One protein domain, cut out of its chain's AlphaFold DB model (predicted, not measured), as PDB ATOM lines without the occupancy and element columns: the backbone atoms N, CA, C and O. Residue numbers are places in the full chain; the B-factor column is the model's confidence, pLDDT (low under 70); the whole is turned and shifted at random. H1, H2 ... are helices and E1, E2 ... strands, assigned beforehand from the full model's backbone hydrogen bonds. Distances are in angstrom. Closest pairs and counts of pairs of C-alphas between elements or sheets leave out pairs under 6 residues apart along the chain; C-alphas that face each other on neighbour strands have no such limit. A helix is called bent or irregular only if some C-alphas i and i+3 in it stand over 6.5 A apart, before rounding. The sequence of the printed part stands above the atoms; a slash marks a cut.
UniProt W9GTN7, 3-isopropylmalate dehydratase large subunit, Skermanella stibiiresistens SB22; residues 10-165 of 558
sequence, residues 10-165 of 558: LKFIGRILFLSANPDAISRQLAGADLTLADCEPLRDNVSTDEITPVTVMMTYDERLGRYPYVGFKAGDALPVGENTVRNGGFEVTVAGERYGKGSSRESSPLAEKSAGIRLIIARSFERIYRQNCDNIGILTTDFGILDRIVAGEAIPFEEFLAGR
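What this domain is: This is residues 10 to 165 of the 558 residues of the protein "3-isopropylmalate dehydratase large subunit" of Skermanella stibiiresistens SB22 (UniProt W9GTN7). A small, twisted sheet of four parallel strands, E1 E2 E4 E5, runs through the middle, with short helices and loops packed round it. H8 covers one face, H6 is on the other side with H3 and H4 beyond it, H1 and H2 sit by the E1 edge, and H7 and H9 by the E5 edge. The printed part has 156 residues with nine named helices and five named strands, in the order E1 H1 H2 H3 H4 H5 E2 E3 H6 E4 H7 E5 H8 H9; the class is mixed, helices and strands, with under half of the residues in named elements. It is compact, with a radius of gyration of the C-alphas of 14.1 A and spans of 38 by 32 by 25 A.

Where its parts are: Find C-alpha 15 at (-39.573, 15.779, -20.200), where E1, residues 15 to 18, begins. Next come H1, residues 23 to 30, 10.6 A long, H2, 37 to 40, H3, 49 to 52, H4, 63 to 67, and H5, 85 to 88. E2, 91 to 95, runs 10.7 A, and E3 is 100 to 102. Then read H6, 108 to 115, 10.1 A; E4, 120 to 122; H7, 128 to 137, 14.6 A; E5, 140 to 142; and H8, 144 to 151, 11.4 A, irregular, with C-alphas 145 and 148 7.6 A apart. H9, 158 to 162, ends at C-alpha 162, (-26.605, 21.130, -38.311).

How they stand to each other: Look across the sheet: N 17 and O 93 are 2.8 A apart between E1 and E2, N 122 and O 94 2.8 A between E2 and E4, and N 121 and O 140 2.9 A between E4 and E5. E1, H1 to H5, E2 and E4, H7, E5 are strand-helix-strand units, parallel neighbour strands with helices between; the second has a right-handed crossover. H8 is at a height of 9.3 A over the sheet. The hub H6 touches H4, closest C-alphas Gly 66 and Ser 115, 4.1 A, and H7, Pro 110 and Cys 134, 5.9 A. E3 pairs with no named strand, but residues 47 to 48 pair with it, parallel. Every O i to N i+4 pair is within hydrogen-bond range in H1, H6 and H7; H8 has 2 of 4, H4 and H9 each 0 of 1 but 2 of 2 O i to N i+3 pairs, and H2, H3 and H5 are too short.

The domain as a whole: The farthest C-alphas, of Asp 77 and Glu 159, are 39.8 A apart. The printed part has no cut, and the H4 to H5 link, residues 68 to 84, is long. Mean pLDDT of the printed part is 94.2, and no printed residue is under 70.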
ATOM      1  N   LEU A  10     -38.488  19.054 -35.902       94.56
ATOM      2  CA  LEU A  10     -38.527  18.094 -34.807       94.56
ATOM      3  C   LEU A  10     -39.268  18.672 -33.609       94.56
ATOM      4  O   LEU A  10     -38.982  19.780 -33.163       94.56
ATOM      5  N   LYS A  11     -40.187  17.886 -33.054       95.00
ATOM      6  CA  LYS A  11     -40.853  18.201 -31.792       95.00
ATOM      7  C   LYS A  11     -40.373  17.248 -30.703       95.00
ATOM      8  O   LYS A  11     -40.373  16.036 -30.917       95.00
ATOM      9  N   PHE A  12     -40.011  17.810 -29.554       95.94
ATOM     10  CA  PHE A  12     -39.683  17.073 -28.335       95.94
ATOM     11  C   PHE A  12     -40.896  17.165 -27.407       95.94
ATOM     12  O   PHE A  12     -41.373  18.260 -27.118       95.94
ATOM     13  N   ILE A  13     -41.461  16.018 -27.042       93.25
ATOM     14  CA  ILE A  13     -42.706  15.899 -26.265       93.25
ATOM     15  C   ILE A  13     -42.480  15.281 -24.883       93.25
ATOM     16  O   ILE A  13     -43.367  15.350 -24.035       93.25
ATOM     17  N   GLY A  14     -41.326  14.651 -24.668       95.06
ATOM     18  CA  GLY A  14     -40.894  14.149 -23.376       95.06
ATOM     19  C   GLY A  14     -40.356  15.253 -22.474       95.06
ATOM     20  O   GLY A  14     -40.264  16.426 -22.841       95.06
ATOM     21  N   ARG A  15     -40.001  14.856 -21.254       97.94
ATOM     22  CA  ARG A  15     -39.573  15.779 -20.200       97.94
ATOM     23  C   ARG A  15     -38.141  16.261 -20.429       97.94
ATOM     24  O   ARG A  15     -37.342  15.600 -21.099       97.94
ATOM     25  N   ILE A  16     -37.810  17.400 -19.832       98.50
ATOM     26  CA  ILE A  16     -36.459  17.964 -19.844       98.50
ATOM     27  C   ILE A  16     -35.789  17.640 -18.509       98.50
ATOM     28  O   ILE A  16     -36.334  17.949 -17.454       98.50
ATOM     29  N   LEU A  17     -34.616  17.010 -18.559       98.56
ATOM     30  CA  LEU A  17     -33.758  16.787 -17.402       98.56
ATOM     31  C   LEU A  17     -32.689  17.878 -17.345       98.56
ATOM     32  O   LEU A  17     -31.723  17.855 -18.106       98.56
ATOM     33  N   PHE A  18     -32.831  18.810 -16.413       98.56
ATOM     34  CA  PHE A  18     -31.789  19.768 -16.069       98.56
ATOM     35  C   PHE A  18     -30.811  19.130 -15.087       98.56
ATOM     36  O   PHE A  18     -31.173  18.835 -13.945       98.56
ATOM     37  N   LEU A  19     -29.558  18.961 -15.503       98.06
ATOM     38  CA  LEU A  19     -28.458  18.535 -14.642       98.06
ATOM     39  C   LEU A  19     -28.025  19.697 -13.734       98.06
ATOM     40  O   LEU A  19     -27.010  20.345 -13.964       98.06
ATOM     41  N   SER A  20     -28.830  19.982 -12.713       97.62
ATOM     42  CA  SER A  20     -28.584  20.987 -11.677       97.62
ATOM     43  C   SER A  20     -27.437  20.607 -10.733       97.62
ATOM     44  O   SER A  20     -27.243  19.437 -10.397       97.62
ATOM     45  N   ALA A  21     -26.708  21.609 -10.235       96.06
ATOM     46  CA  ALA A  21     -25.790  21.452  -9.107       96.06
ATOM     47  C   ALA A  21     -26.523  21.344  -7.758       96.06
ATOM     48  O   ALA A  21     -25.903  20.972  -6.761       96.06
ATOM     49  N   ASN A  22     -27.831  21.628  -7.721       96.00
ATOM     50  CA  ASN A  22     -28.686  21.417  -6.562       96.00
ATOM     51  C   ASN A  22     -29.287  19.993  -6.581       96.00
ATOM     52  O   ASN A  22     -30.123  19.692  -7.442       96.00
ATOM     53  N   PRO A  23     -28.940  19.114  -5.621       95.69
ATOM     54  CA  PRO A  23     -29.462  17.749  -5.587       95.69
ATOM     55  C   PRO A  23     -30.981  17.662  -5.363       95.69
ATOM     56  O   PRO A  23     -31.601  16.697  -5.817       95.69
ATOM     57  N   ASP A  24     -31.604  18.657  -4.715       96.31
ATOM     58  CA  ASP A  24     -33.065  18.702  -4.542       96.31
ATOM     59  C   ASP A  24     -33.778  18.893  -5.887       96.31
ATOM     60  O   ASP A  24     -34.729  18.175  -6.200       96.31
ATOM     61  N   ALA A  25     -33.262  19.789  -6.733       97.19
ATOM     62  CA  ALA A  25     -33.809  20.025  -8.066       97.19
ATOM     63  C   ALA A  25     -33.739  18.760  -8.937       97.19
ATOM     64  O   ALA A  25     -34.706  18.432  -9.628       97.19
ATOM     65  N   ILE A  26     -32.639  17.997  -8.870       97.06
ATOM     66  CA  ILE A  26     -32.545  16.692  -9.547       97.06
ATOM     67  C   ILE A  26     -33.592  15.722  -8.996       97.06
ATOM     68  O   ILE A  26     -34.363  15.141  -9.755       97.06
ATOM     69  N   SER A  27     -33.649  15.565  -7.674       96.50
ATOM     70  CA  SER A  27     -34.531  14.591  -7.022       96.50
ATOM     71  C   SER A  27     -36.005  14.852  -7.341       96.50
ATOM     72  O   SER A  27     -36.752  13.922  -7.645       96.50
ATOM     73  N   ARG A  28     -36.420  16.123  -7.356       97.81
ATOM     74  CA  ARG A  28     -37.779  16.538  -7.731       97.81
ATOM     75  C   ARG A  28     -38.095  16.226  -9.192       97.81
ATOM     76  O   ARG A  28     -39.182  15.718  -9.469       97.81
ATOM     77  N   GLN A  29     -37.154  16.465 -10.109       98.06
ATOM     78  CA  GLN A  29     -37.322  16.088 -11.515       98.06
ATOM     79  C   GLN A  29     -37.479  14.574 -11.675       98.06
ATOM     80  O   GLN A  29     -38.422  14.113 -12.321       98.06
ATOM     81  N   LEU A  30     -36.612  13.782 -11.041       97.06
ATOM     82  CA  LEU A  30     -36.688  12.318 -11.086       97.06
ATOM     83  C   LEU A  30     -37.981  11.774 -10.453       97.06
ATOM     84  O   LEU A  30     -38.485  10.744 -10.890       97.06
ATOM     85  N   ALA A  31     -38.556  12.488  -9.480       96.75
ATOM     86  CA  ALA A  31     -39.852  12.174  -8.874       96.75
ATOM     87  C   ALA A  31     -41.072  12.606  -9.715       96.75
ATOM     88  O   ALA A  31     -42.206  12.368  -9.302       96.75
ATOM     89  N   GLY A  32     -40.865  13.229 -10.882       96.44
ATOM     90  CA  GLY A  32     -41.937  13.583 -11.819       96.44
ATOM     91  C   GLY A  32     -42.278  15.073 -11.914       96.44
ATOM     92  O   GLY A  32     -43.193  15.418 -12.653       96.44
ATOM     93  N   ALA A  33     -41.578  15.964 -11.204       97.00
ATOM     94  CA  ALA A  33     -41.819  17.403 -11.320       97.00
ATOM     95  C   ALA A  33     -41.154  17.991 -12.574       97.00
ATOM     96  O   ALA A  33     -39.964  17.779 -12.801       97.00
ATOM     97  N   ASP A  34     -41.891  18.769 -13.361       95.38
ATOM     98  CA  ASP A  34     -41.313  19.582 -14.434       95.38
ATOM     99  C   ASP A  34     -40.871  20.926 -13.852       95.38
ATOM    100  O   ASP A  34     -41.685  21.684 -13.321       95.38
ATOM    101  N   LEU A  35     -39.564  21.182 -13.888       96.94
ATOM    102  CA  LEU A  35     -38.948  22.396 -13.354       96.94
ATOM    103  C   LEU A  35     -38.537  23.330 -14.493       96.94
ATOM    104  O   LEU A  35     -38.256  22.880 -15.604       96.94
ATOM    105  N   THR A  36     -38.483  24.630 -14.214       96.38
ATOM    106  CA  THR A  36     -37.925  25.609 -15.155       96.38
ATOM    107  C   THR A  36     -36.397  25.638 -15.064       96.38
ATOM    108  O   THR A  36     -35.814  25.161 -14.089       96.38
ATOM    109  N   LEU A  37     -35.727  26.247 -16.050       96.75
ATOM    110  CA  LEU A  37     -34.280  26.487 -15.967       96.75
ATOM    111  C   LEU A  37     -33.918  27.266 -14.690       96.75
ATOM    112  O   LEU A  37     -32.990  26.877 -13.990       96.75
ATOM    113  N   ALA A  38     -34.695  28.298 -14.347       96.69
ATOM    114  CA  ALA A  38     -34.466  29.127 -13.162       96.69
ATOM    115  C   ALA A  38     -34.564  28.337 -11.843       96.69
ATOM    116  O   ALA A  38     -33.818  28.617 -10.908       96.69
ATOM    117  N   ASP A  39     -35.435  27.324 -11.770       96.81
ATOM    118  CA  ASP A  39     -35.538  26.438 -10.598       96.81
ATOM    119  C   ASP A  39     -34.322  25.507 -10.447       96.81
ATOM    120  O   ASP A  39     -34.063  24.980  -9.362       96.81
ATOM    121  N   CYS A  40     -33.603  25.271 -11.546       97.06
ATOM    122  CA  CYS A  40     -32.516  24.304 -11.649       97.06
ATOM    123  C   CYS A  40     -31.125  24.951 -11.684       97.06
ATOM    124  O   CYS A  40     -30.126  24.227 -11.686       97.06
ATOM    125  N   GLU A  41     -31.026  26.278 -11.706       96.00
ATOM    126  CA  GLU A  41     -29.740  26.964 -11.656       96.00
ATOM    127  C   GLU A  41     -29.098  26.912 -10.250       96.00
ATOM    128  O   GLU A  41     -29.798  26.946  -9.233       96.00
ATOM    129  N   PRO A  42     -27.755  26.849 -10.165       96.69
ATOM    130  CA  PRO A  42     -26.829  26.707 -11.287       96.69
ATOM    131  C   PRO A  42     -26.813  25.273 -11.839       96.69
ATOM    132  O   PRO A  42     -26.931  24.298 -11.094       96.69
ATOM    133  N   LEU A  43     -26.634  25.139 -13.155       97.50
ATOM    134  CA  LEU A  43     -26.415  23.840 -13.795       97.50
ATOM    135  C   LEU A  43     -25.006  23.312 -13.493       97.50
ATOM    136  O   LEU A  43     -24.084  24.070 -13.194       97.50
ATOM    137  N   ARG A  44     -24.823  21.993 -13.569       95.12
ATOM    138  CA  ARG A  44     -23.510  21.361 -13.439       95.12
ATOM    139  C   ARG A  44     -22.680  21.607 -14.692       95.12
ATOM    140  O   ARG A  44     -23.037  21.187 -15.793       95.12
ATOM    141  N   ASP A  45     -21.525  22.218 -14.469       91.00
ATOM    142  CA  ASP A  45     -20.452  22.331 -15.453       91.00
ATOM    143  C   ASP A  45     -19.550  21.091 -15.452       91.00
ATOM    144  O   ASP A  45     -19.414  20.401 -14.439       91.00
ATOM    145  N   ASN A  46     -18.832  20.868 -16.553       87.00
ATOM    146  CA  ASN A  46     -17.831  19.806 -16.693       87.00
ATOM    147  C   ASN A  46     -18.391  18.394 -16.446       87.00
ATOM    148  O   ASN A  46     -17.720  17.583 -15.810       87.00
ATOM    149  N   VAL A  47     -19.595  18.103 -16.950       93.00
ATOM    150  CA  VAL A  47     -20.183  16.759 -16.857       93.00
ATOM    151  C   VAL A  47     -19.280  15.780 -17.607       93.00
ATOM    152  O   VAL A  47     -19.066  15.909 -18.816       93.00
ATOM    153  N   SER A  48     -18.706  14.832 -16.874       91.31
ATOM    154  CA  SER A  48     -17.753  13.859 -17.407       91.31
ATOM    155  C   SER A  48     -18.418  12.557 -17.852       91.31
ATOM    156  O   SER A  48     -19.474  12.176 -17.351       91.31
ATOM    157  N   THR A  49     -17.788  11.814 -18.763       91.31
ATOM    158  CA  THR A  49     -18.257  10.482 -19.163       91.31
ATOM    159  C   THR A  49     -18.233   9.488 -18.004       91.31
ATOM    160  O   THR A  49     -19.073   8.595 -18.000       91.31
ATOM    161  N   ASP A  50     -17.373   9.681 -16.997       89.94
ATOM    162  CA  ASP A  50     -17.394   8.925 -15.736       89.94
ATOM    163  C   ASP A  50     -18.623   9.240 -14.868       89.94
ATOM    164  O   ASP A  50     -19.126   8.351 -14.188       89.94
ATOM    165  N   GLU A  51     -19.137  10.473 -14.894       92.31
ATOM    166  CA  GLU A  51     -20.402  10.817 -14.230       92.31
ATOM    167  C   GLU A  51     -21.607  10.226 -14.974       92.31
ATOM    168  O   GLU A  51     -22.561   9.773 -14.341       92.31
ATOM    169  N   ILE A  52     -21.556  10.198 -16.311       95.25
ATOM    170  CA  ILE A  52     -22.622   9.630 -17.148       95.25
ATOM    171  C   ILE A  52     -22.653   8.102 -17.014       95.25
ATOM    172  O   ILE A  52     -23.697   7.539 -16.702       95.25
ATOM    173  N   THR A  53     -21.520   7.429 -17.226       92.69
ATOM    174  CA  THR A  53     -21.361   5.978 -17.048       92.69
ATOM    175  C   THR A  53     -20.045   5.670 -16.325       92.69
ATOM    176  O   THR A  53     -18.986   5.584 -16.954       92.69
ATOM    177  N   PRO A  54     -20.075   5.483 -14.992       89.06
ATOM    178  CA  PRO A  54     -18.914   5.014 -14.243       89.06
ATOM    179  C   PRO A  54     -18.376   3.691 -14.795       89.06
ATOM    180  O   PRO A  54     -19.110   2.926 -15.420       89.06
ATOM    181  N   VAL A  55     -17.117   3.361 -14.498       80.81
ATOM    182  CA  VAL A  55     -16.485   2.095 -14.934       80.81
ATOM    183  C   VAL A  55     -17.324   0.863 -14.560       80.81
ATOM    184  O   VAL A  55     -17.378  -0.101 -15.318       80.81
ATOM    185  N   THR A  56     -18.053   0.920 -13.441       79.00
ATOM    186  CA  THR A  56     -18.977  -0.139 -13.003       79.00
ATOM    187  C   THR A  56     -20.075  -0.462 -14.017       79.00
ATOM    188  O   THR A  56     -20.507  -1.607 -14.119       79.00
ATOM    189  N   VAL A  57     -20.491   0.529 -14.804       83.81
ATOM    190  CA  VAL A  57     -21.534   0.426 -15.831       83.81
ATOM    191  C   VAL A  57     -20.986  -0.125 -17.151       83.81
ATOM    192  O   VAL A  57     -21.722  -0.766 -17.902       83.81
ATOM    193  N   MET A  58     -19.688   0.049 -17.420       83.81
ATOM    194  CA  MET A  58     -19.044  -0.345 -18.682       83.81
ATOM    195  C   MET A  58     -18.957  -1.862 -18.910       83.81
ATOM    196  O   MET A  58     -18.474  -2.298 -19.947       83.81
ATOM    197  N   MET A  59     -19.464  -2.668 -17.977       86.38
ATOM    198  CA  MET A  59     -19.614  -4.121 -18.127       86.38
ATOM    199  C   MET A  59     -20.834  -4.516 -18.979       86.38
ATOM    200  O   MET A  59     -21.126  -5.694 -19.166       86.38
ATOM    201  N   THR A  60     -21.574  -3.527 -19.484       88.75
ATOM    202  CA  THR A  60     -22.708  -3.689 -20.397       88.75
ATOM    203  C   THR A  60     -22.398  -2.977 -21.713       88.75
ATOM    204  O   THR A  60     -21.907  -1.850 -21.694       88.75
ATOM    205  N   TYR A  61     -22.702  -3.611 -22.848       91.88
ATOM    206  CA  TYR A  61     -22.334  -3.101 -24.174       91.88
ATOM    207  C   TYR A  61     -23.515  -2.804 -25.116       91.88
ATOM    208  O   TYR A  61     -23.283  -2.398 -26.249       91.88
ATOM    209  N   ASP A  62     -24.755  -3.007 -24.671       93.69
ATOM    210  CA  ASP A  62     -25.984  -2.884 -25.472       93.69
ATOM    211  C   ASP A  62     -27.011  -1.943 -24.798       93.69
ATOM    212  O   ASP A  62     -26.692  -1.226 -23.842       93.69
ATOM    213  N   GLU A  63     -28.269  -1.949 -25.252       95.62
ATOM    214  CA  GLU A  63     -29.343  -1.063 -24.774       95.62
ATOM    215  C   GLU A  63     -29.673  -1.232 -23.285       95.62
ATOM    216  O   GLU A  63     -30.340  -0.377 -22.687       95.62
ATOM    217  N   ARG A  64     -29.192  -2.299 -22.630       95.31
ATOM    218  CA  ARG A  64     -29.286  -2.433 -21.169       95.31
ATOM    219  C   ARG A  64     -28.544  -1.303 -20.445       95.31
ATOM    220  O   ARG A  64     -28.840  -1.078 -19.269       95.31
ATOM    221  N   LEU A  65     -27.646  -0.576 -21.120       95.75
ATOM    222  CA  LEU A  65     -27.031   0.661 -20.627       95.75
ATOM    223  C   LEU A  65     -28.051   1.767 -20.323       95.75
ATOM    224  O   LEU A  65     -27.796   2.594 -19.453       95.75
ATOM    225  N   GLY A  66     -29.239   1.741 -20.940       96.75
ATOM    226  CA  GLY A  66     -30.322   2.700 -20.674       96.75
ATOM    227  C   GLY A  66     -30.833   2.714 -19.230       96.75
ATOM    228  O   GLY A  66     -31.596   3.595 -18.845       96.75
ATOM    229  N   ARG A  67     -30.410   1.746 -18.413       96.50
ATOM    230  CA  ARG A  67     -30.685   1.702 -16.976       96.50
ATOM    231  C   ARG A  67     -29.782   2.634 -16.167       96.50
ATOM    232  O   ARG A  67     -30.130   2.948 -15.036       96.50
ATOM    233  N   TYR A  68     -28.645   3.065 -16.710       96.31
ATOM    234  CA  TYR A  68     -27.566   3.674 -15.932       96.31
ATOM    235  C   TYR A  68     -27.092   5.082 -16.347       96.31
ATOM    236  O   TYR A  68     -26.030   5.471 -15.857       96.31
ATOM    237  N   PRO A  69     -27.766   5.879 -17.202       96.81
ATOM    238  CA  PRO A  69     -27.248   7.216 -17.487       96.81
ATOM    239  C   PRO A  69     -27.229   8.077 -16.214       96.81
ATOM    240  O   PRO A  69     -28.193   8.113 -15.450       96.81
ATOM    241  N   TYR A  70     -26.116   8.779 -16.016       97.25
ATOM    242  CA  TYR A  70     -25.842   9.712 -14.921       97.25
ATOM    243  C   TYR A  70     -25.745   9.098 -13.517       97.25
ATOM    244  O   TYR A  70     -25.735   9.841 -12.545       97.25
ATOM    245  N   VAL A  71     -25.613   7.777 -13.350       95.50
ATOM    246  CA  VAL A  71     -25.512   7.169 -11.998       95.50
ATOM    247  C   VAL A  71     -24.241   7.559 -11.228       95.50
ATOM    248  O   VAL A  71     -24.165   7.373 -10.016       95.50
ATOM    249  N   GLY A  72     -23.233   8.107 -11.915       94.12
ATOM    250  CA  GLY A  72     -22.045   8.702 -11.300       94.12
ATOM    251  C   GLY A  72     -22.147  10.208 -11.063       94.12
ATOM    252  O   GLY A  72     -21.215  10.789 -10.509       94.12
ATOM    253  N   PHE A  73     -23.231  10.850 -11.505       95.62
ATOM    254  CA  PHE A  73     -23.403  12.297 -11.470       95.62
ATOM    255  C   PHE A  73     -23.502  12.813 -10.042       95.62
ATOM    256  O   PHE A  73     -24.353  12.373  -9.264       95.62
ATOM    257  N   LYS A  74     -22.654  13.792  -9.719       93.44
ATOM    258  CA  LYS A  74     -22.609  14.421  -8.399       93.44
ATOM    259  C   LYS A  74     -23.197  15.824  -8.430       93.44
ATOM    260  O   LYS A  74     -22.806  16.654  -9.253       93.44
ATOM    261  N   ALA A  75     -24.072  16.103  -7.469       92.38
ATOM    262  CA  ALA A  75     -24.598  17.432  -7.171       92.38
ATOM    263  C   ALA A  75     -24.253  17.769  -5.711       92.38
ATOM    264  O   ALA A  75     -24.899  17.286  -4.778       92.38
ATOM    265  N   GLY A  76     -23.170  18.527  -5.515       87.56
ATOM    266  CA  GLY A  76     -22.512  18.633  -4.210       87.56
ATOM    267  C   GLY A  76     -21.958  17.274  -3.770       87.56
ATOM    268  O   GLY A  76     -21.308  16.585  -4.556       87.56
ATOM    269  N   ASP A  77     -22.267  16.866  -2.539       89.12
ATOM    270  CA  ASP A  77     -21.855  15.570  -1.979       89.12
ATOM    271  C   ASP A  77     -22.844  14.425  -2.278       89.12
ATOM    272  O   ASP A  77     -22.635  13.288  -1.853       89.12
ATOM    273  N   ALA A  78     -23.934  14.703  -3.002       93.50
ATOM    274  CA  ALA A  78     -24.975  13.725  -3.302       93.50
ATOM    275  C   ALA A  78     -24.797  13.072  -4.683       93.50
ATOM    276  O   ALA A  78     -24.350  13.714  -5.635       93.50
ATOM    277  N   LEU A  79     -25.243  11.815  -4.793       94.50
ATOM    278  CA  LEU A  79     -25.422  11.056  -6.040       94.50
ATOM    279  C   LEU A  79     -26.931  10.869  -6.293       94.50
ATOM    280  O   LEU A  79     -27.488   9.833  -5.926       94.50
ATOM    281  N   PRO A  80     -27.638  11.888  -6.816       95.06
ATOM    282  CA  PRO A  80     -29.102  11.897  -6.835       95.06
ATOM    283  C   PRO A  80     -29.731  11.011  -7.922       95.06
ATOM    284  O   PRO A  80     -30.936  10.774  -7.879       95.06
ATOM    285  N   VAL A  81     -28.960  10.537  -8.906       97.12
ATOM    286  CA  VAL A  81     -29.480   9.720 -10.011       97.12
ATOM    287  C   VAL A  81     -29.252   8.239  -9.722       97.12
ATOM    288  O   VAL A  81     -28.128   7.807  -9.483       97.12
ATOM    289  N   GLY A  82     -30.333   7.460  -9.751       95.50
ATOM    290  CA  GLY A  82     -30.306   6.019  -9.517       95.50
ATOM    291  C   GLY A  82     -30.527   5.205 -10.789       95.50
ATOM    292  O   GLY A  82     -30.801   5.734 -11.865       95.50
ATOM    293  N   GLU A  83     -30.462   3.883 -10.651       95.81
ATOM    294  CA  GLU A  83     -30.789   2.974 -11.749       95.81
ATOM    295  C   GLU A  83     -32.243   3.179 -12.222       95.81
ATOM    296  O   GLU A  83     -33.170   3.296 -11.421       95.81
ATOM    297  N   ASN A  84     -32.446   3.199 -13.539       97.31
ATOM    298  CA  ASN A  84     -33.710   3.404 -14.251       97.31
ATOM    299  C   ASN A  84     -34.411   4.752 -14.018       97.31
ATOM    300  O   ASN A  84     -35.434   4.989 -14.657       97.31
ATOM    301  N   THR A  85     -33.914   5.650 -13.163       97.56
ATOM    302  CA  THR A  85     -34.662   6.875 -12.818       97.56
ATOM    303  C   THR A  85     -34.820   7.814 -14.010       97.56
ATOM    304  O   THR A  85     -35.889   8.386 -14.196       97.56
ATOM    305  N   VAL A  86     -33.798   7.923 -14.864       97.88
ATOM    306  CA  VAL A  86     -33.858   8.729 -16.094       97.88
ATOM    307  C   VAL A  86     -34.832   8.109 -17.097       97.88
ATOM    308  O   VAL A  86     -35.750   8.778 -17.566       97.88
ATOM    309  N   ARG A  87     -34.700   6.806 -17.366       96.62
ATOM    310  CA  ARG A  87     -35.582   6.077 -18.291       96.62
ATOM    311  C   ARG A  87     -37.049   6.147 -17.866       96.62
ATOM    312  O   ARG A  87     -37.920   6.472 -18.666       96.62
ATOM    313  N   ASN A  88     -37.321   5.874 -16.592       97.50
ATOM    314  CA  ASN A  88     -38.673   5.902 -16.033       97.50
ATOM    315  C   ASN A  88     -39.219   7.328 -15.911       97.50
ATOM    316  O   ASN A  88     -40.431   7.521 -15.879       97.50
ATOM    317  N   GLY A  89     -38.332   8.323 -15.854       97.00
ATOM    318  CA  GLY A  89     -38.691   9.730 -15.815       97.00
ATOM    319  C   GLY A  89     -39.264  10.260 -17.127       97.00
ATOM    320  O   GLY A  89     -39.802  11.361 -17.109       97.00
ATOM    321  N   GLY A  90     -39.184   9.514 -18.238       97.00
ATOM    322  CA  GLY A  90     -39.735   9.935 -19.531       97.00
ATOM    323  C   GLY A  90     -39.032  11.162 -20.114       97.00
ATOM    324  O   GLY A  90     -39.664  11.974 -20.794       97.00
ATOM    325  N   PHE A  91     -37.746  11.332 -19.797       98.44
ATOM    326  CA  PHE A  91     -36.946  12.433 -20.311       98.44
ATOM    327  C   PHE A  91     -36.559  12.187 -21.766       98.44
ATOM    328  O   PHE A  91     -36.176  11.082 -22.145       98.44
ATOM    329  N   GLU A  92     -36.632  13.243 -22.566       97.94
ATOM    330  CA  GLU A  92     -36.232  13.241 -23.974       97.94
ATOM    331  C   GLU A  92     -35.087  14.230 -24.241       97.94
ATOM    332  O   GLU A  92     -34.300  14.043 -25.173       97.94
ATOM    333  N   VAL A  93     -34.958  15.260 -23.401       98.62
ATOM    334  CA  VAL A  93     -33.928  16.296 -23.506       98.62
ATOM    335  C   VAL A  93     -33.113  16.336 -22.219       98.62
ATOM    336  O   VAL A  93     -33.689  16.375 -21.135       98.62
ATOM    337  N   THR A  94     -31.784  16.361 -22.320       98.62
ATOM    338  CA  THR A  94     -30.901  16.702 -21.189       98.62
ATOM    339  C   THR A  94     -30.338  18.108 -21.370       98.62
ATOM    340  O   THR A  94     -29.917  18.461 -22.469       98.62
ATOM    341  N   VAL A  95     -30.286  18.900 -20.298       98.62
ATOM    342  CA  VAL A  95     -29.688  20.243 -20.276       98.62
ATOM    343  C   VAL A  95     -28.603  20.305 -19.204       98.62
ATOM    344  O   VAL A  95     -28.842  19.939 -18.054       98.62
ATOM    345  N   ALA A  96     -27.418  20.790 -19.563       97.81
ATOM    346  CA  ALA A  96     -26.267  20.933 -18.675       97.81
ATOM    347  C   ALA A  96     -25.558  22.278 -18.889       97.81
ATOM    348  O   ALA A  96     -25.911  23.027 -19.796       97.81
ATOM    349  N   GLY A  97     -24.581  22.598 -18.037       95.38
ATOM    350  CA  GLY A  97     -23.902  23.896 -18.032       95.38
ATOM    351  C   GLY A  97     -22.866  24.085 -19.150       95.38
ATOM    352  O   GLY A  97     -23.130  23.886 -20.339       95.38
ATOM    353  N   GLU A  98     -21.666  24.514 -18.763       89.38
ATOM    354  CA  GLU A  98     -20.658  25.042 -19.686       89.38
ATOM    355  C   GLU A  98     -19.975  23.984 -20.569       89.38
ATOM    356  O   GLU A  98     -19.742  24.211 -21.756       89.38
ATOM    357  N   ARG A  99     -19.636  22.812 -20.018       87.88
ATOM    358  CA  ARG A  99     -18.851  21.764 -20.704       87.88
ATOM    359  C   ARG A  99     -19.439  20.380 -20.473       87.88
ATOM    360  O   ARG A  99     -19.654  20.002 -19.321       87.88
ATOM    361  N   TYR A 100     -19.628  19.617 -21.548       93.88
ATOM    362  CA  TYR A 100     -20.297  18.317 -21.509       93.88
ATOM    363  C   TYR A 100     -19.524  17.202 -22.227       93.88
ATOM    364  O   TYR A 100     -19.012  17.398 -23.331       93.88
ATOM    365  N   GLY A 101     -19.470  16.015 -21.614       87.62
ATOM    366  CA  GLY A 101     -18.861  14.814 -22.191       87.62
ATOM    367  C   GLY A 101     -17.347  14.687 -21.979       87.62
ATOM    368  O   GLY A 101     -16.664  14.092 -22.810       87.62
ATOM    369  N   LYS A 102     -16.795  15.252 -20.896       81.44
ATOM    370  CA  LYS A 102     -15.345  15.220 -20.605       81.44
ATOM    371  C   LYS A 102     -14.845  13.832 -20.229       81.44
ATOM    372  O   LYS A 102     -15.458  13.156 -19.415       81.44
ATOM    373  N   GLY A 103     -13.656  13.478 -20.707       74.12
ATOM    374  CA  GLY A 103     -12.904  12.323 -20.225       74.12
ATOM    375  C   GLY A 103     -12.746  11.254 -21.295       74.12
ATOM    376  O   GLY A 103     -12.476  11.561 -22.453       74.12
ATOM    377  N   SER A 104     -12.875   9.995 -20.880       73.56
ATOM    378  CA  SER A 104     -12.676   8.821 -21.732       73.56
ATOM    379  C   SER A 104     -13.614   8.822 -22.946       73.56
ATOM    380  O   SER A 104     -14.779   9.208 -22.837       73.56
ATOM    381  N   SER A 105     -13.118   8.309 -24.076       72.19
ATOM    382  CA  SER A 105     -13.807   8.161 -25.369       72.19
ATOM    383  C   SER A 105     -14.970   7.155 -25.380       72.19
ATOM    384  O   SER A 105     -15.485   6.830 -26.449       72.19
ATOM    385  N   ARG A 106     -15.388   6.650 -24.212       83.62
ATOM    386  CA  ARG A 106     -16.394   5.590 -24.071       83.62
ATOM    387  C   ARG A 106     -17.730   5.973 -24.719       83.62
ATOM    388  O   ARG A 106     -18.435   6.875 -24.270       83.62
ATOM    389  N   GLU A 107     -18.113   5.236 -25.755       91.62
ATOM    390  CA  GLU A 107     -19.417   5.390 -26.418       91.62
ATOM    391  C   GLU A 107     -20.574   4.812 -25.581       91.62
ATOM    392  O   GLU A 107     -21.740   5.108 -25.833       91.62
ATOM    393  N   SER A 108     -20.255   4.092 -24.499       93.75
ATOM    394  CA  SER A 108     -21.212   3.662 -23.476       93.75
ATOM    395  C   SER A 108     -22.029   4.821 -22.898       93.75
ATOM    396  O   SER A 108     -23.209   4.635 -22.617       93.75
ATOM    397  N   SER A 109     -21.438   6.014 -22.739       95.12
ATOM    398  CA  SER A 109     -22.132   7.193 -22.196       95.12
ATOM    399  C   SER A 109     -23.282   7.672 -23.091       95.12
ATOM    400  O   SER A 109     -24.426   7.616 -22.637       95.12
ATOM    401  N   PRO A 110     -23.043   8.060 -24.360       96.31
ATOM    402  CA  PRO A 110     -24.136   8.438 -25.250       96.31
ATOM    403  C   PRO A 110     -25.088   7.270 -25.543       96.31
ATOM    404  O   PRO A 110     -26.294   7.488 -25.660       96.31
ATOM    405  N   LEU A 111     -24.620   6.013 -25.575       96.88
ATOM    406  CA  LEU A 111     -25.528   4.868 -25.703       96.88
ATOM    407  C   LEU A 111     -26.472   4.734 -24.495       96.88
ATOM    408  O   LEU A 111     -27.653   4.436 -24.688       96.88
ATOM    409  N   ALA A 112     -25.997   4.966 -23.267       97.56
ATOM    410  CA  ALA A 112     -26.833   4.937 -22.065       97.56
ATOM    411  C   ALA A 112     -27.933   6.006 -22.120       97.56
ATOM    412  O   ALA A 112     -29.094   5.718 -21.831       97.56
ATOM    413  N   GLU A 113     -27.593   7.217 -22.554       98.31
ATOM    414  CA  GLU A 113     -28.547   8.317 -22.719       98.31
ATOM    415  C   GLU A 113     -29.580   7.995 -23.805       98.31
ATOM    416  O   GLU A 113     -30.785   8.052 -23.539       98.31
ATOM    417  N   LYS A 114     -29.129   7.548 -24.989       97.75
ATOM    418  CA  LYS A 114     -30.007   7.133 -26.096       97.75
ATOM    419  C   LYS A 114     -30.976   6.042 -25.649       97.75
ATOM    420  O   LYS A 114     -32.182   6.135 -25.863       97.75
ATOM    421  N   SER A 115     -30.453   5.016 -24.980       98.00
ATOM    422  CA  SER A 115     -31.216   3.840 -24.541       98.00
ATOM    423  C   SER A 115     -32.196   4.140 -23.400       98.00
ATOM    424  O   SER A 115     -33.130   3.364 -23.154       98.00
ATOM    425  N   ALA A 116     -31.997   5.260 -22.699       98.12
ATOM    426  CA  ALA A 116     -32.925   5.792 -21.706       98.12
ATOM    427  C   ALA A 116     -34.007   6.706 -22.302       98.12
ATOM    428  O   ALA A 116     -34.937   7.061 -21.584       98.12
ATOM    429  N   GLY A 117     -33.926   7.042 -23.596       97.88
ATOM    430  CA  GLY A 117     -34.908   7.869 -24.301       97.88
ATOM    431  C   GLY A 117     -34.445   9.293 -24.615       97.88
ATOM    432  O   GLY A 117     -35.198  10.040 -25.239       97.88
ATOM    433  N   ILE A 118     -33.216   9.670 -24.246       98.56
ATOM    434  CA  ILE A 118     -32.669  10.991 -24.572       98.56
ATOM    435  C   ILE A 118     -32.390  11.075 -26.075       98.56
ATOM    436  O   ILE A 118     -31.678  10.249 -26.645       98.56
ATOM    437  N   ARG A 119     -32.944  12.105 -26.714       98.06
ATOM    438  CA  ARG A 119     -32.792  12.398 -28.149       98.06
ATOM    439  C   ARG A 119     -32.015  13.686 -28.411       98.06
ATOM    440  O   ARG A 119     -31.465  13.846 -29.499       98.06
ATOM    441  N   LEU A 120     -31.981  14.593 -27.437       98.56
ATOM    442  CA  LEU A 120     -31.308  15.883 -27.532       98.56
ATOM    443  C   LEU A 120     -30.550  16.203 -26.246       98.56
ATOM    444  O   LEU A 120     -31.070  16.033 -25.143       98.56
ATOM    445  N   ILE A 121     -29.345  16.738 -26.403       98.56
ATOM    446  CA  ILE A 121     -28.545  17.273 -25.307       98.56
ATOM    447  C   ILE A 121     -28.223  18.738 -25.596       98.56
ATOM    448  O   ILE A 121     -27.779  19.090 -26.692       98.56
ATOM    449  N   ILE A 122     -28.463  19.587 -24.600       98.44
ATOM    450  CA  ILE A 122     -28.234  21.029 -24.638       98.44
ATOM    451  C   ILE A 122     -27.148  21.378 -23.621       98.44
ATOM    452  O   ILE A 122     -27.300  21.125 -22.427       98.44
ATOM    453  N   ALA A 123     -26.056  21.970 -24.093       97.38
ATOM    454  CA  ALA A 123     -24.971  22.490 -23.264       97.38
ATOM    455  C   ALA A 123     -24.269  23.634 -24.006       97.38
ATOM    456  O   ALA A 123     -24.394  23.756 -25.224       97.38
ATOM    457  N   ARG A 124     -23.501  24.479 -23.307       94.62
ATOM    458  CA  ARG A 124     -22.754  25.568 -23.977       94.62
ATOM    459  C   ARG A 124     -21.652  25.035 -24.888       94.62
ATOM    460  O   ARG A 124     -21.375  25.623 -25.930       94.62
ATOM    461  N   SER A 125     -21.018  23.929 -24.503       91.19
ATOM    462  CA  SER A 125     -19.978  23.279 -25.294       91.19
ATOM    463  C   SER A 125     -19.912  21.772 -25.038       91.19
ATOM    464  O   SER A 125     -20.302  21.278 -23.977       91.19
ATOM    465  N   PHE A 126     -19.389  21.044 -26.025       92.19
ATOM    466  CA  PHE A 126     -19.255  19.590 -26.002       92.19
ATOM    467  C   PHE A 126     -17.825  19.178 -26.311       92.19
ATOM    468  O   PHE A 126     -17.170  19.748 -27.185       92.19
ATOM    469  N   GLU A 127     -17.379  18.125 -25.647       86.75
ATOM    470  CA  GLU A 127     -16.097  17.498 -25.929       86.75
ATOM    471  C   GLU A 127     -16.155  16.735 -27.254       86.75
ATOM    472  O   GLU A 127     -17.141  16.065 -27.575       86.75
ATOM    473  N   ARG A 128     -15.085  16.855 -28.048       83.94
ATOM    474  CA  ARG A 128     -15.066  16.455 -29.465       83.94
ATOM    475  C   ARG A 128     -15.514  15.010 -29.688       83.94
ATOM    476  O   ARG A 128     -16.340  14.762 -30.561       83.94
ATOM    477  N   ILE A 129     -14.948  14.071 -28.924       82.88
ATOM    478  CA  ILE A 129     -15.217  12.635 -29.090       82.88
ATOM    479  C   ILE A 129     -16.642  12.302 -28.648       82.88
ATOM    480  O   ILE A 129     -17.350  11.597 -29.356       82.88
ATOM    481  N   TYR A 130     -17.087  12.859 -27.521       91.62
ATOM    482  CA  TYR A 130     -18.448  12.653 -27.041       91.62
ATOM    483  C   TYR A 130     -19.479  13.152 -28.067       91.62
ATOM    484  O   TYR A 130     -20.379  12.406 -28.445       91.62
ATOM    485  N   ARG A 131     -19.293  14.365 -28.607       93.31
ATOM    486  CA  ARG A 131     -20.176  14.928 -29.642       93.31
ATOM    487  C   ARG A 131     -20.197  14.078 -30.915       93.31
ATOM    488  O   ARG A 131     -21.260  13.864 -31.485       93.31
ATOM    489  N   GLN A 132     -19.036  13.582 -31.345       92.06
ATOM    490  CA  GLN A 132     -18.920  12.676 -32.489       92.06
ATOM    491  C   GLN A 132     -19.678  11.363 -32.246       92.06
ATOM    492  O   GLN A 132     -20.395  10.907 -33.131       92.06
ATOM    493  N   ASN A 133     -19.572  10.787 -31.047       94.00
ATOM    494  CA  ASN A 133     -20.316   9.587 -30.671       94.00
ATOM    495  C   ASN A 133     -21.833   9.844 -30.656       94.00
ATOM    496  O   ASN A 133     -22.585   9.020 -31.168       94.00
ATOM    497  N   CYS A 134     -22.296  11.003 -30.166       96.94
ATOM    498  CA  CYS A 134     -23.702  11.409 -30.293       96.94
ATOM    499  C   CYS A 134     -24.148  11.445 -31.760       96.94
ATOM    500  O   CYS A 134     -25.152  10.820 -32.100       96.94
ATOM    501  N   ASP A 135     -23.376  12.106 -32.633       96.19
ATOM    502  CA  ASP A 135     -23.674  12.175 -34.068       96.19
ATOM    503  C   ASP A 135     -23.710  10.771 -34.702       96.19
ATOM    504  O   ASP A 135     -24.552  10.495 -35.553       96.19
ATOM    505  N   ASN A 136     -22.810   9.875 -34.282       96.12
ATOM    506  CA  ASN A 136     -22.710   8.510 -34.793       96.12
ATOM    507  C   ASN A 136     -23.938   7.661 -34.450       96.12
ATOM    508  O   ASN A 136     -24.393   6.900 -35.306       96.12
ATOM    509  N   ILE A 137     -24.477   7.799 -33.235       96.12
ATOM    510  CA  ILE A 137     -25.634   7.015 -32.778       96.12
ATOM    511  C   ILE A 137     -26.975   7.737 -32.962       96.12
ATOM    512  O   ILE A 137     -28.016   7.142 -32.680       96.12
ATOM    513  N   GLY A 138     -26.977   8.994 -33.411       95.69
ATOM    514  CA  GLY A 138     -28.191   9.765 -33.694       95.69
ATOM    515  C   GLY A 138     -28.768  10.552 -32.510       95.69
ATOM    516  O   GLY A 138     -29.956  10.872 -32.529       95.69
ATOM    517  N   ILE A 139     -27.966  10.878 -31.489       97.62
ATOM    518  CA  ILE A 139     -28.329  11.900 -30.491       97.62
ATOM    519  C   ILE A 139     -27.981  13.280 -31.056       97.62
ATOM    520  O   ILE A 139     -26.856  13.518 -31.493       97.62
ATOM    521  N   LEU A 140     -28.925  14.218 -30.991       97.94
ATOM    522  CA  LEU A 140     -28.683  15.606 -31.378       97.94
ATOM    523  C   LEU A 140     -28.005  16.379 -30.240       97.94
ATOM    524  O   LEU A 140     -28.331  16.201 -29.068       97.94
ATOM    525  N   THR A 141     -27.091  17.284 -30.588       97.38
ATOM    526  CA  THR A 141     -26.409  18.168 -29.625       97.38
ATOM    527  C   THR A 141     -26.459  19.612 -30.102       97.38
ATOM    528  O   THR A 141     -26.116  19.867 -31.262       97.38
ATOM    529  N   THR A 142     -26.807  20.549 -29.226       96.62
ATOM    530  CA  THR A 142     -26.876  21.984 -29.551       96.62
ATOM    531  C   THR A 142     -26.690  22.861 -28.309       96.62
ATOM    532  O   THR A 142     -26.499  22.345 -27.207       96.62
ATOM    533  N   ASP A 143     -26.716  24.179 -28.490       95.00
ATOM    534  CA  ASP A 143     -26.653  25.159 -27.411       95.00
ATOM    535  C   ASP A 143     -28.047  25.584 -26.905       95.00
ATOM    536  O   ASP A 143     -29.092  25.083 -27.323       95.00
ATOM    537  N   PHE A 144     -28.062  26.510 -25.949       96.50
ATOM    538  CA  PHE A 144     -29.278  26.991 -25.292       96.50
ATOM    539  C   PHE A 144     -30.228  27.775 -26.208       96.50
ATOM    540  O   PHE A 144     -31.349  28.058 -25.788       96.50
ATOM    541  N   GLY A 145     -29.826  28.129 -27.434       95.38
ATOM    542  CA  GLY A 145     -30.587  29.000 -28.334       95.38
ATOM    543  C   GLY A 145     -31.980  28.483 -28.705       95.38
ATOM    544  O   GLY A 145     -32.828  29.266 -29.128       95.38
ATOM    545  N   ILE A 146     -32.243  27.189 -28.508       95.44
ATOM    546  CA  ILE A 146     -33.543  26.567 -28.795       95.44
ATOM    547  C   ILE A 146     -34.322  26.136 -27.543       95.44
ATOM    548  O   ILE A 146     -35.442  25.646 -27.674       95.44
ATOM    549  N   LEU A 147     -33.762  26.292 -26.337       96.69
ATOM    550  CA  LEU A 147     -34.350  25.738 -25.111       96.69
ATOM    551  C   LEU A 147     -35.743  26.317 -24.821       96.69
ATOM    552  O   LEU A 147     -36.688  25.552 -24.648       96.69
ATOM    553  N   ASP A 148     -35.891  27.643 -24.832       96.69
ATOM    554  CA  ASP A 148     -37.176  28.302 -24.543       96.69
ATOM    555  C   ASP A 148     -38.262  27.915 -25.558       96.69
ATOM    556  O   ASP A 148     -39.425  27.730 -25.201       96.69
ATOM    557  N   ARG A 149     -37.868  27.716 -26.821       96.88
ATOM    558  CA  ARG A 149     -38.759  27.271 -27.902       96.88
ATOM    559  C   ARG A 149     -39.221  25.829 -27.687       96.88
ATOM    560  O   ARG A 149     -40.403  25.531 -27.851       96.88
ATOM    561  N   ILE A 150     -38.318  24.944 -27.257       96.88
ATOM    562  CA  ILE A 150     -38.667  23.566 -26.877       96.88
ATOM    563  C   ILE A 150     -39.627  23.567 -25.681       96.88
ATOM    564  O   ILE A 150     -40.637  22.869 -25.723       96.88
ATOM    565  N   VAL A 151     -39.365  24.382 -24.653       95.81
ATOM    566  CA  VAL A 151     -40.255  24.532 -23.485       95.81
ATOM    567  C   VAL A 151     -41.639  25.049 -23.900       95.81
ATOM    568  O   VAL A 151     -42.651  24.584 -23.380       95.81
ATOM    569  N   ALA A 152     -41.707  25.950 -24.882       95.69
ATOM    570  CA  ALA A 152     -42.959  26.429 -25.471       95.69
ATOM    571  C   ALA A 152     -43.668  25.389 -26.373       95.69
ATOM    572  O   ALA A 152     -44.766  25.646 -26.872       95.69
ATOM    573  N   GLY A 153     -43.076  24.207 -26.581       94.94
ATOM    574  CA  GLY A 153     -43.630  23.131 -27.404       94.94
ATOM    575  C   GLY A 153     -43.520  23.378 -28.911       94.94
ATOM    576  O   GLY A 153     -44.256  22.748 -29.688       94.94
ATOM    577  N   GLU A 154     -42.637  24.289 -29.324       96.88
ATOM    578  CA  GLU A 154     -42.356  24.576 -30.728       96.88
ATOM    579  C   GLU A 154     -41.643  23.400 -31.404       96.88
ATOM    580  O   GLU A 154     -40.853  22.676 -30.797       96.88
ATOM    581  N   ALA A 155     -41.915  23.220 -32.697       96.44
ATOM    582  CA  ALA A 155     -41.126  22.323 -33.528       96.44
ATOM    583  C   ALA A 155     -39.883  23.072 -34.036       96.44
ATOM    584  O   ALA A 155     -39.996  24.170 -34.582       96.44
ATOM    585  N   ILE A 156     -38.709  22.470 -33.872       96.88
ATOM    586  CA  ILE A 156     -37.421  23.056 -34.241       96.88
ATOM    587  C   ILE A 156     -37.001  22.523 -35.619       96.88
ATOM    588  O   ILE A 156     -36.869  21.307 -35.773       96.88
ATOM    589  N   PRO A 157     -36.796  23.381 -36.634       95.69
ATOM    590  CA  PRO A 157     -36.239  22.984 -37.925       95.69
ATOM    591  C   PRO A 157     -34.970  22.134 -37.780       95.69
ATOM    592  O   PRO A 157     -34.040  22.520 -37.074       95.69
ATOM    593  N   PHE A 158     -34.906  20.995 -38.479       94.38
ATOM    594  CA  PHE A 158     -33.776  20.064 -38.369       94.38
ATOM    595  C   PHE A 158     -32.415  20.715 -38.675       94.38
ATOM    596  O   PHE A 158     -31.412  20.413 -38.032       94.38
ATOM    597  N   GLU A 159     -32.384  21.648 -39.628       93.94
ATOM    598  CA  GLU A 159     -31.169  22.363 -40.032       93.94
ATOM    599  C   GLU A 159     -30.536  23.192 -38.901       93.94
ATOM    600  O   GLU A 159     -29.326  23.415 -38.931       93.94
ATOM    601  N   GLU A 160     -31.289  23.587 -37.865       94.75
ATOM    602  CA  GLU A 160     -30.712  24.277 -36.700       94.75
ATOM    603  C   GLU A 160     -29.721  23.374 -35.937       94.75
ATOM    604  O   GLU A 160     -28.704  23.856 -35.440       94.75
ATOM    605  N   PHE A 161     -29.929  22.050 -35.927       94.94
ATOM    606  CA  PHE A 161     -29.004  21.088 -35.298       94.94
ATOM    607  C   PHE A 161     -27.731  20.835 -36.121       94.94
ATOM    608  O   PHE A 161     -26.768  20.235 -35.632       94.94
ATOM    609  N   LEU A 162     -27.717  21.289 -37.377       94.75
ATOM    610  CA  LEU A 162     -26.605  21.130 -38.311       94.75
ATOM    611  C   LEU A 162     -25.669  22.346 -38.333       94.75
ATOM    612  O   LEU A 162     -24.639  22.322 -39.012       94.75
ATOM    613  N   ALA A 163     -26.000  23.402 -37.586       91.50
ATOM    614  CA  ALA A 163     -25.191  24.606 -37.504       91.50
ATOM    615  C   ALA A 163     -23.759  24.296 -37.021       91.50
ATOM    616  O   ALA A 163     -23.538  23.583 -36.039       91.50
ATOM    617  N   GLY A 164     -22.763  24.825 -37.742       89.62
ATOM    618  CA  GLY A 164     -21.342  24.627 -37.429       89.62
ATOM    619  C   GLY A 164     -20.810  23.211 -37.687       89.62
ATOM    620  O   GLY A 164     -19.727  22.874 -37.206       89.62
ATOM    621  N   ARG A 165     -21.554  22.366 -38.412       92.75
ATOM    622  CA  ARG A 165     -21.118  21.023 -38.819       92.75
ATOM    623  C   ARG A 165     -20.588  21.031 -40.254       92.75
ATOM    624  O   ARG A 165     -21.176  21.666 -41.127       92.75
TER     625      ARG A 165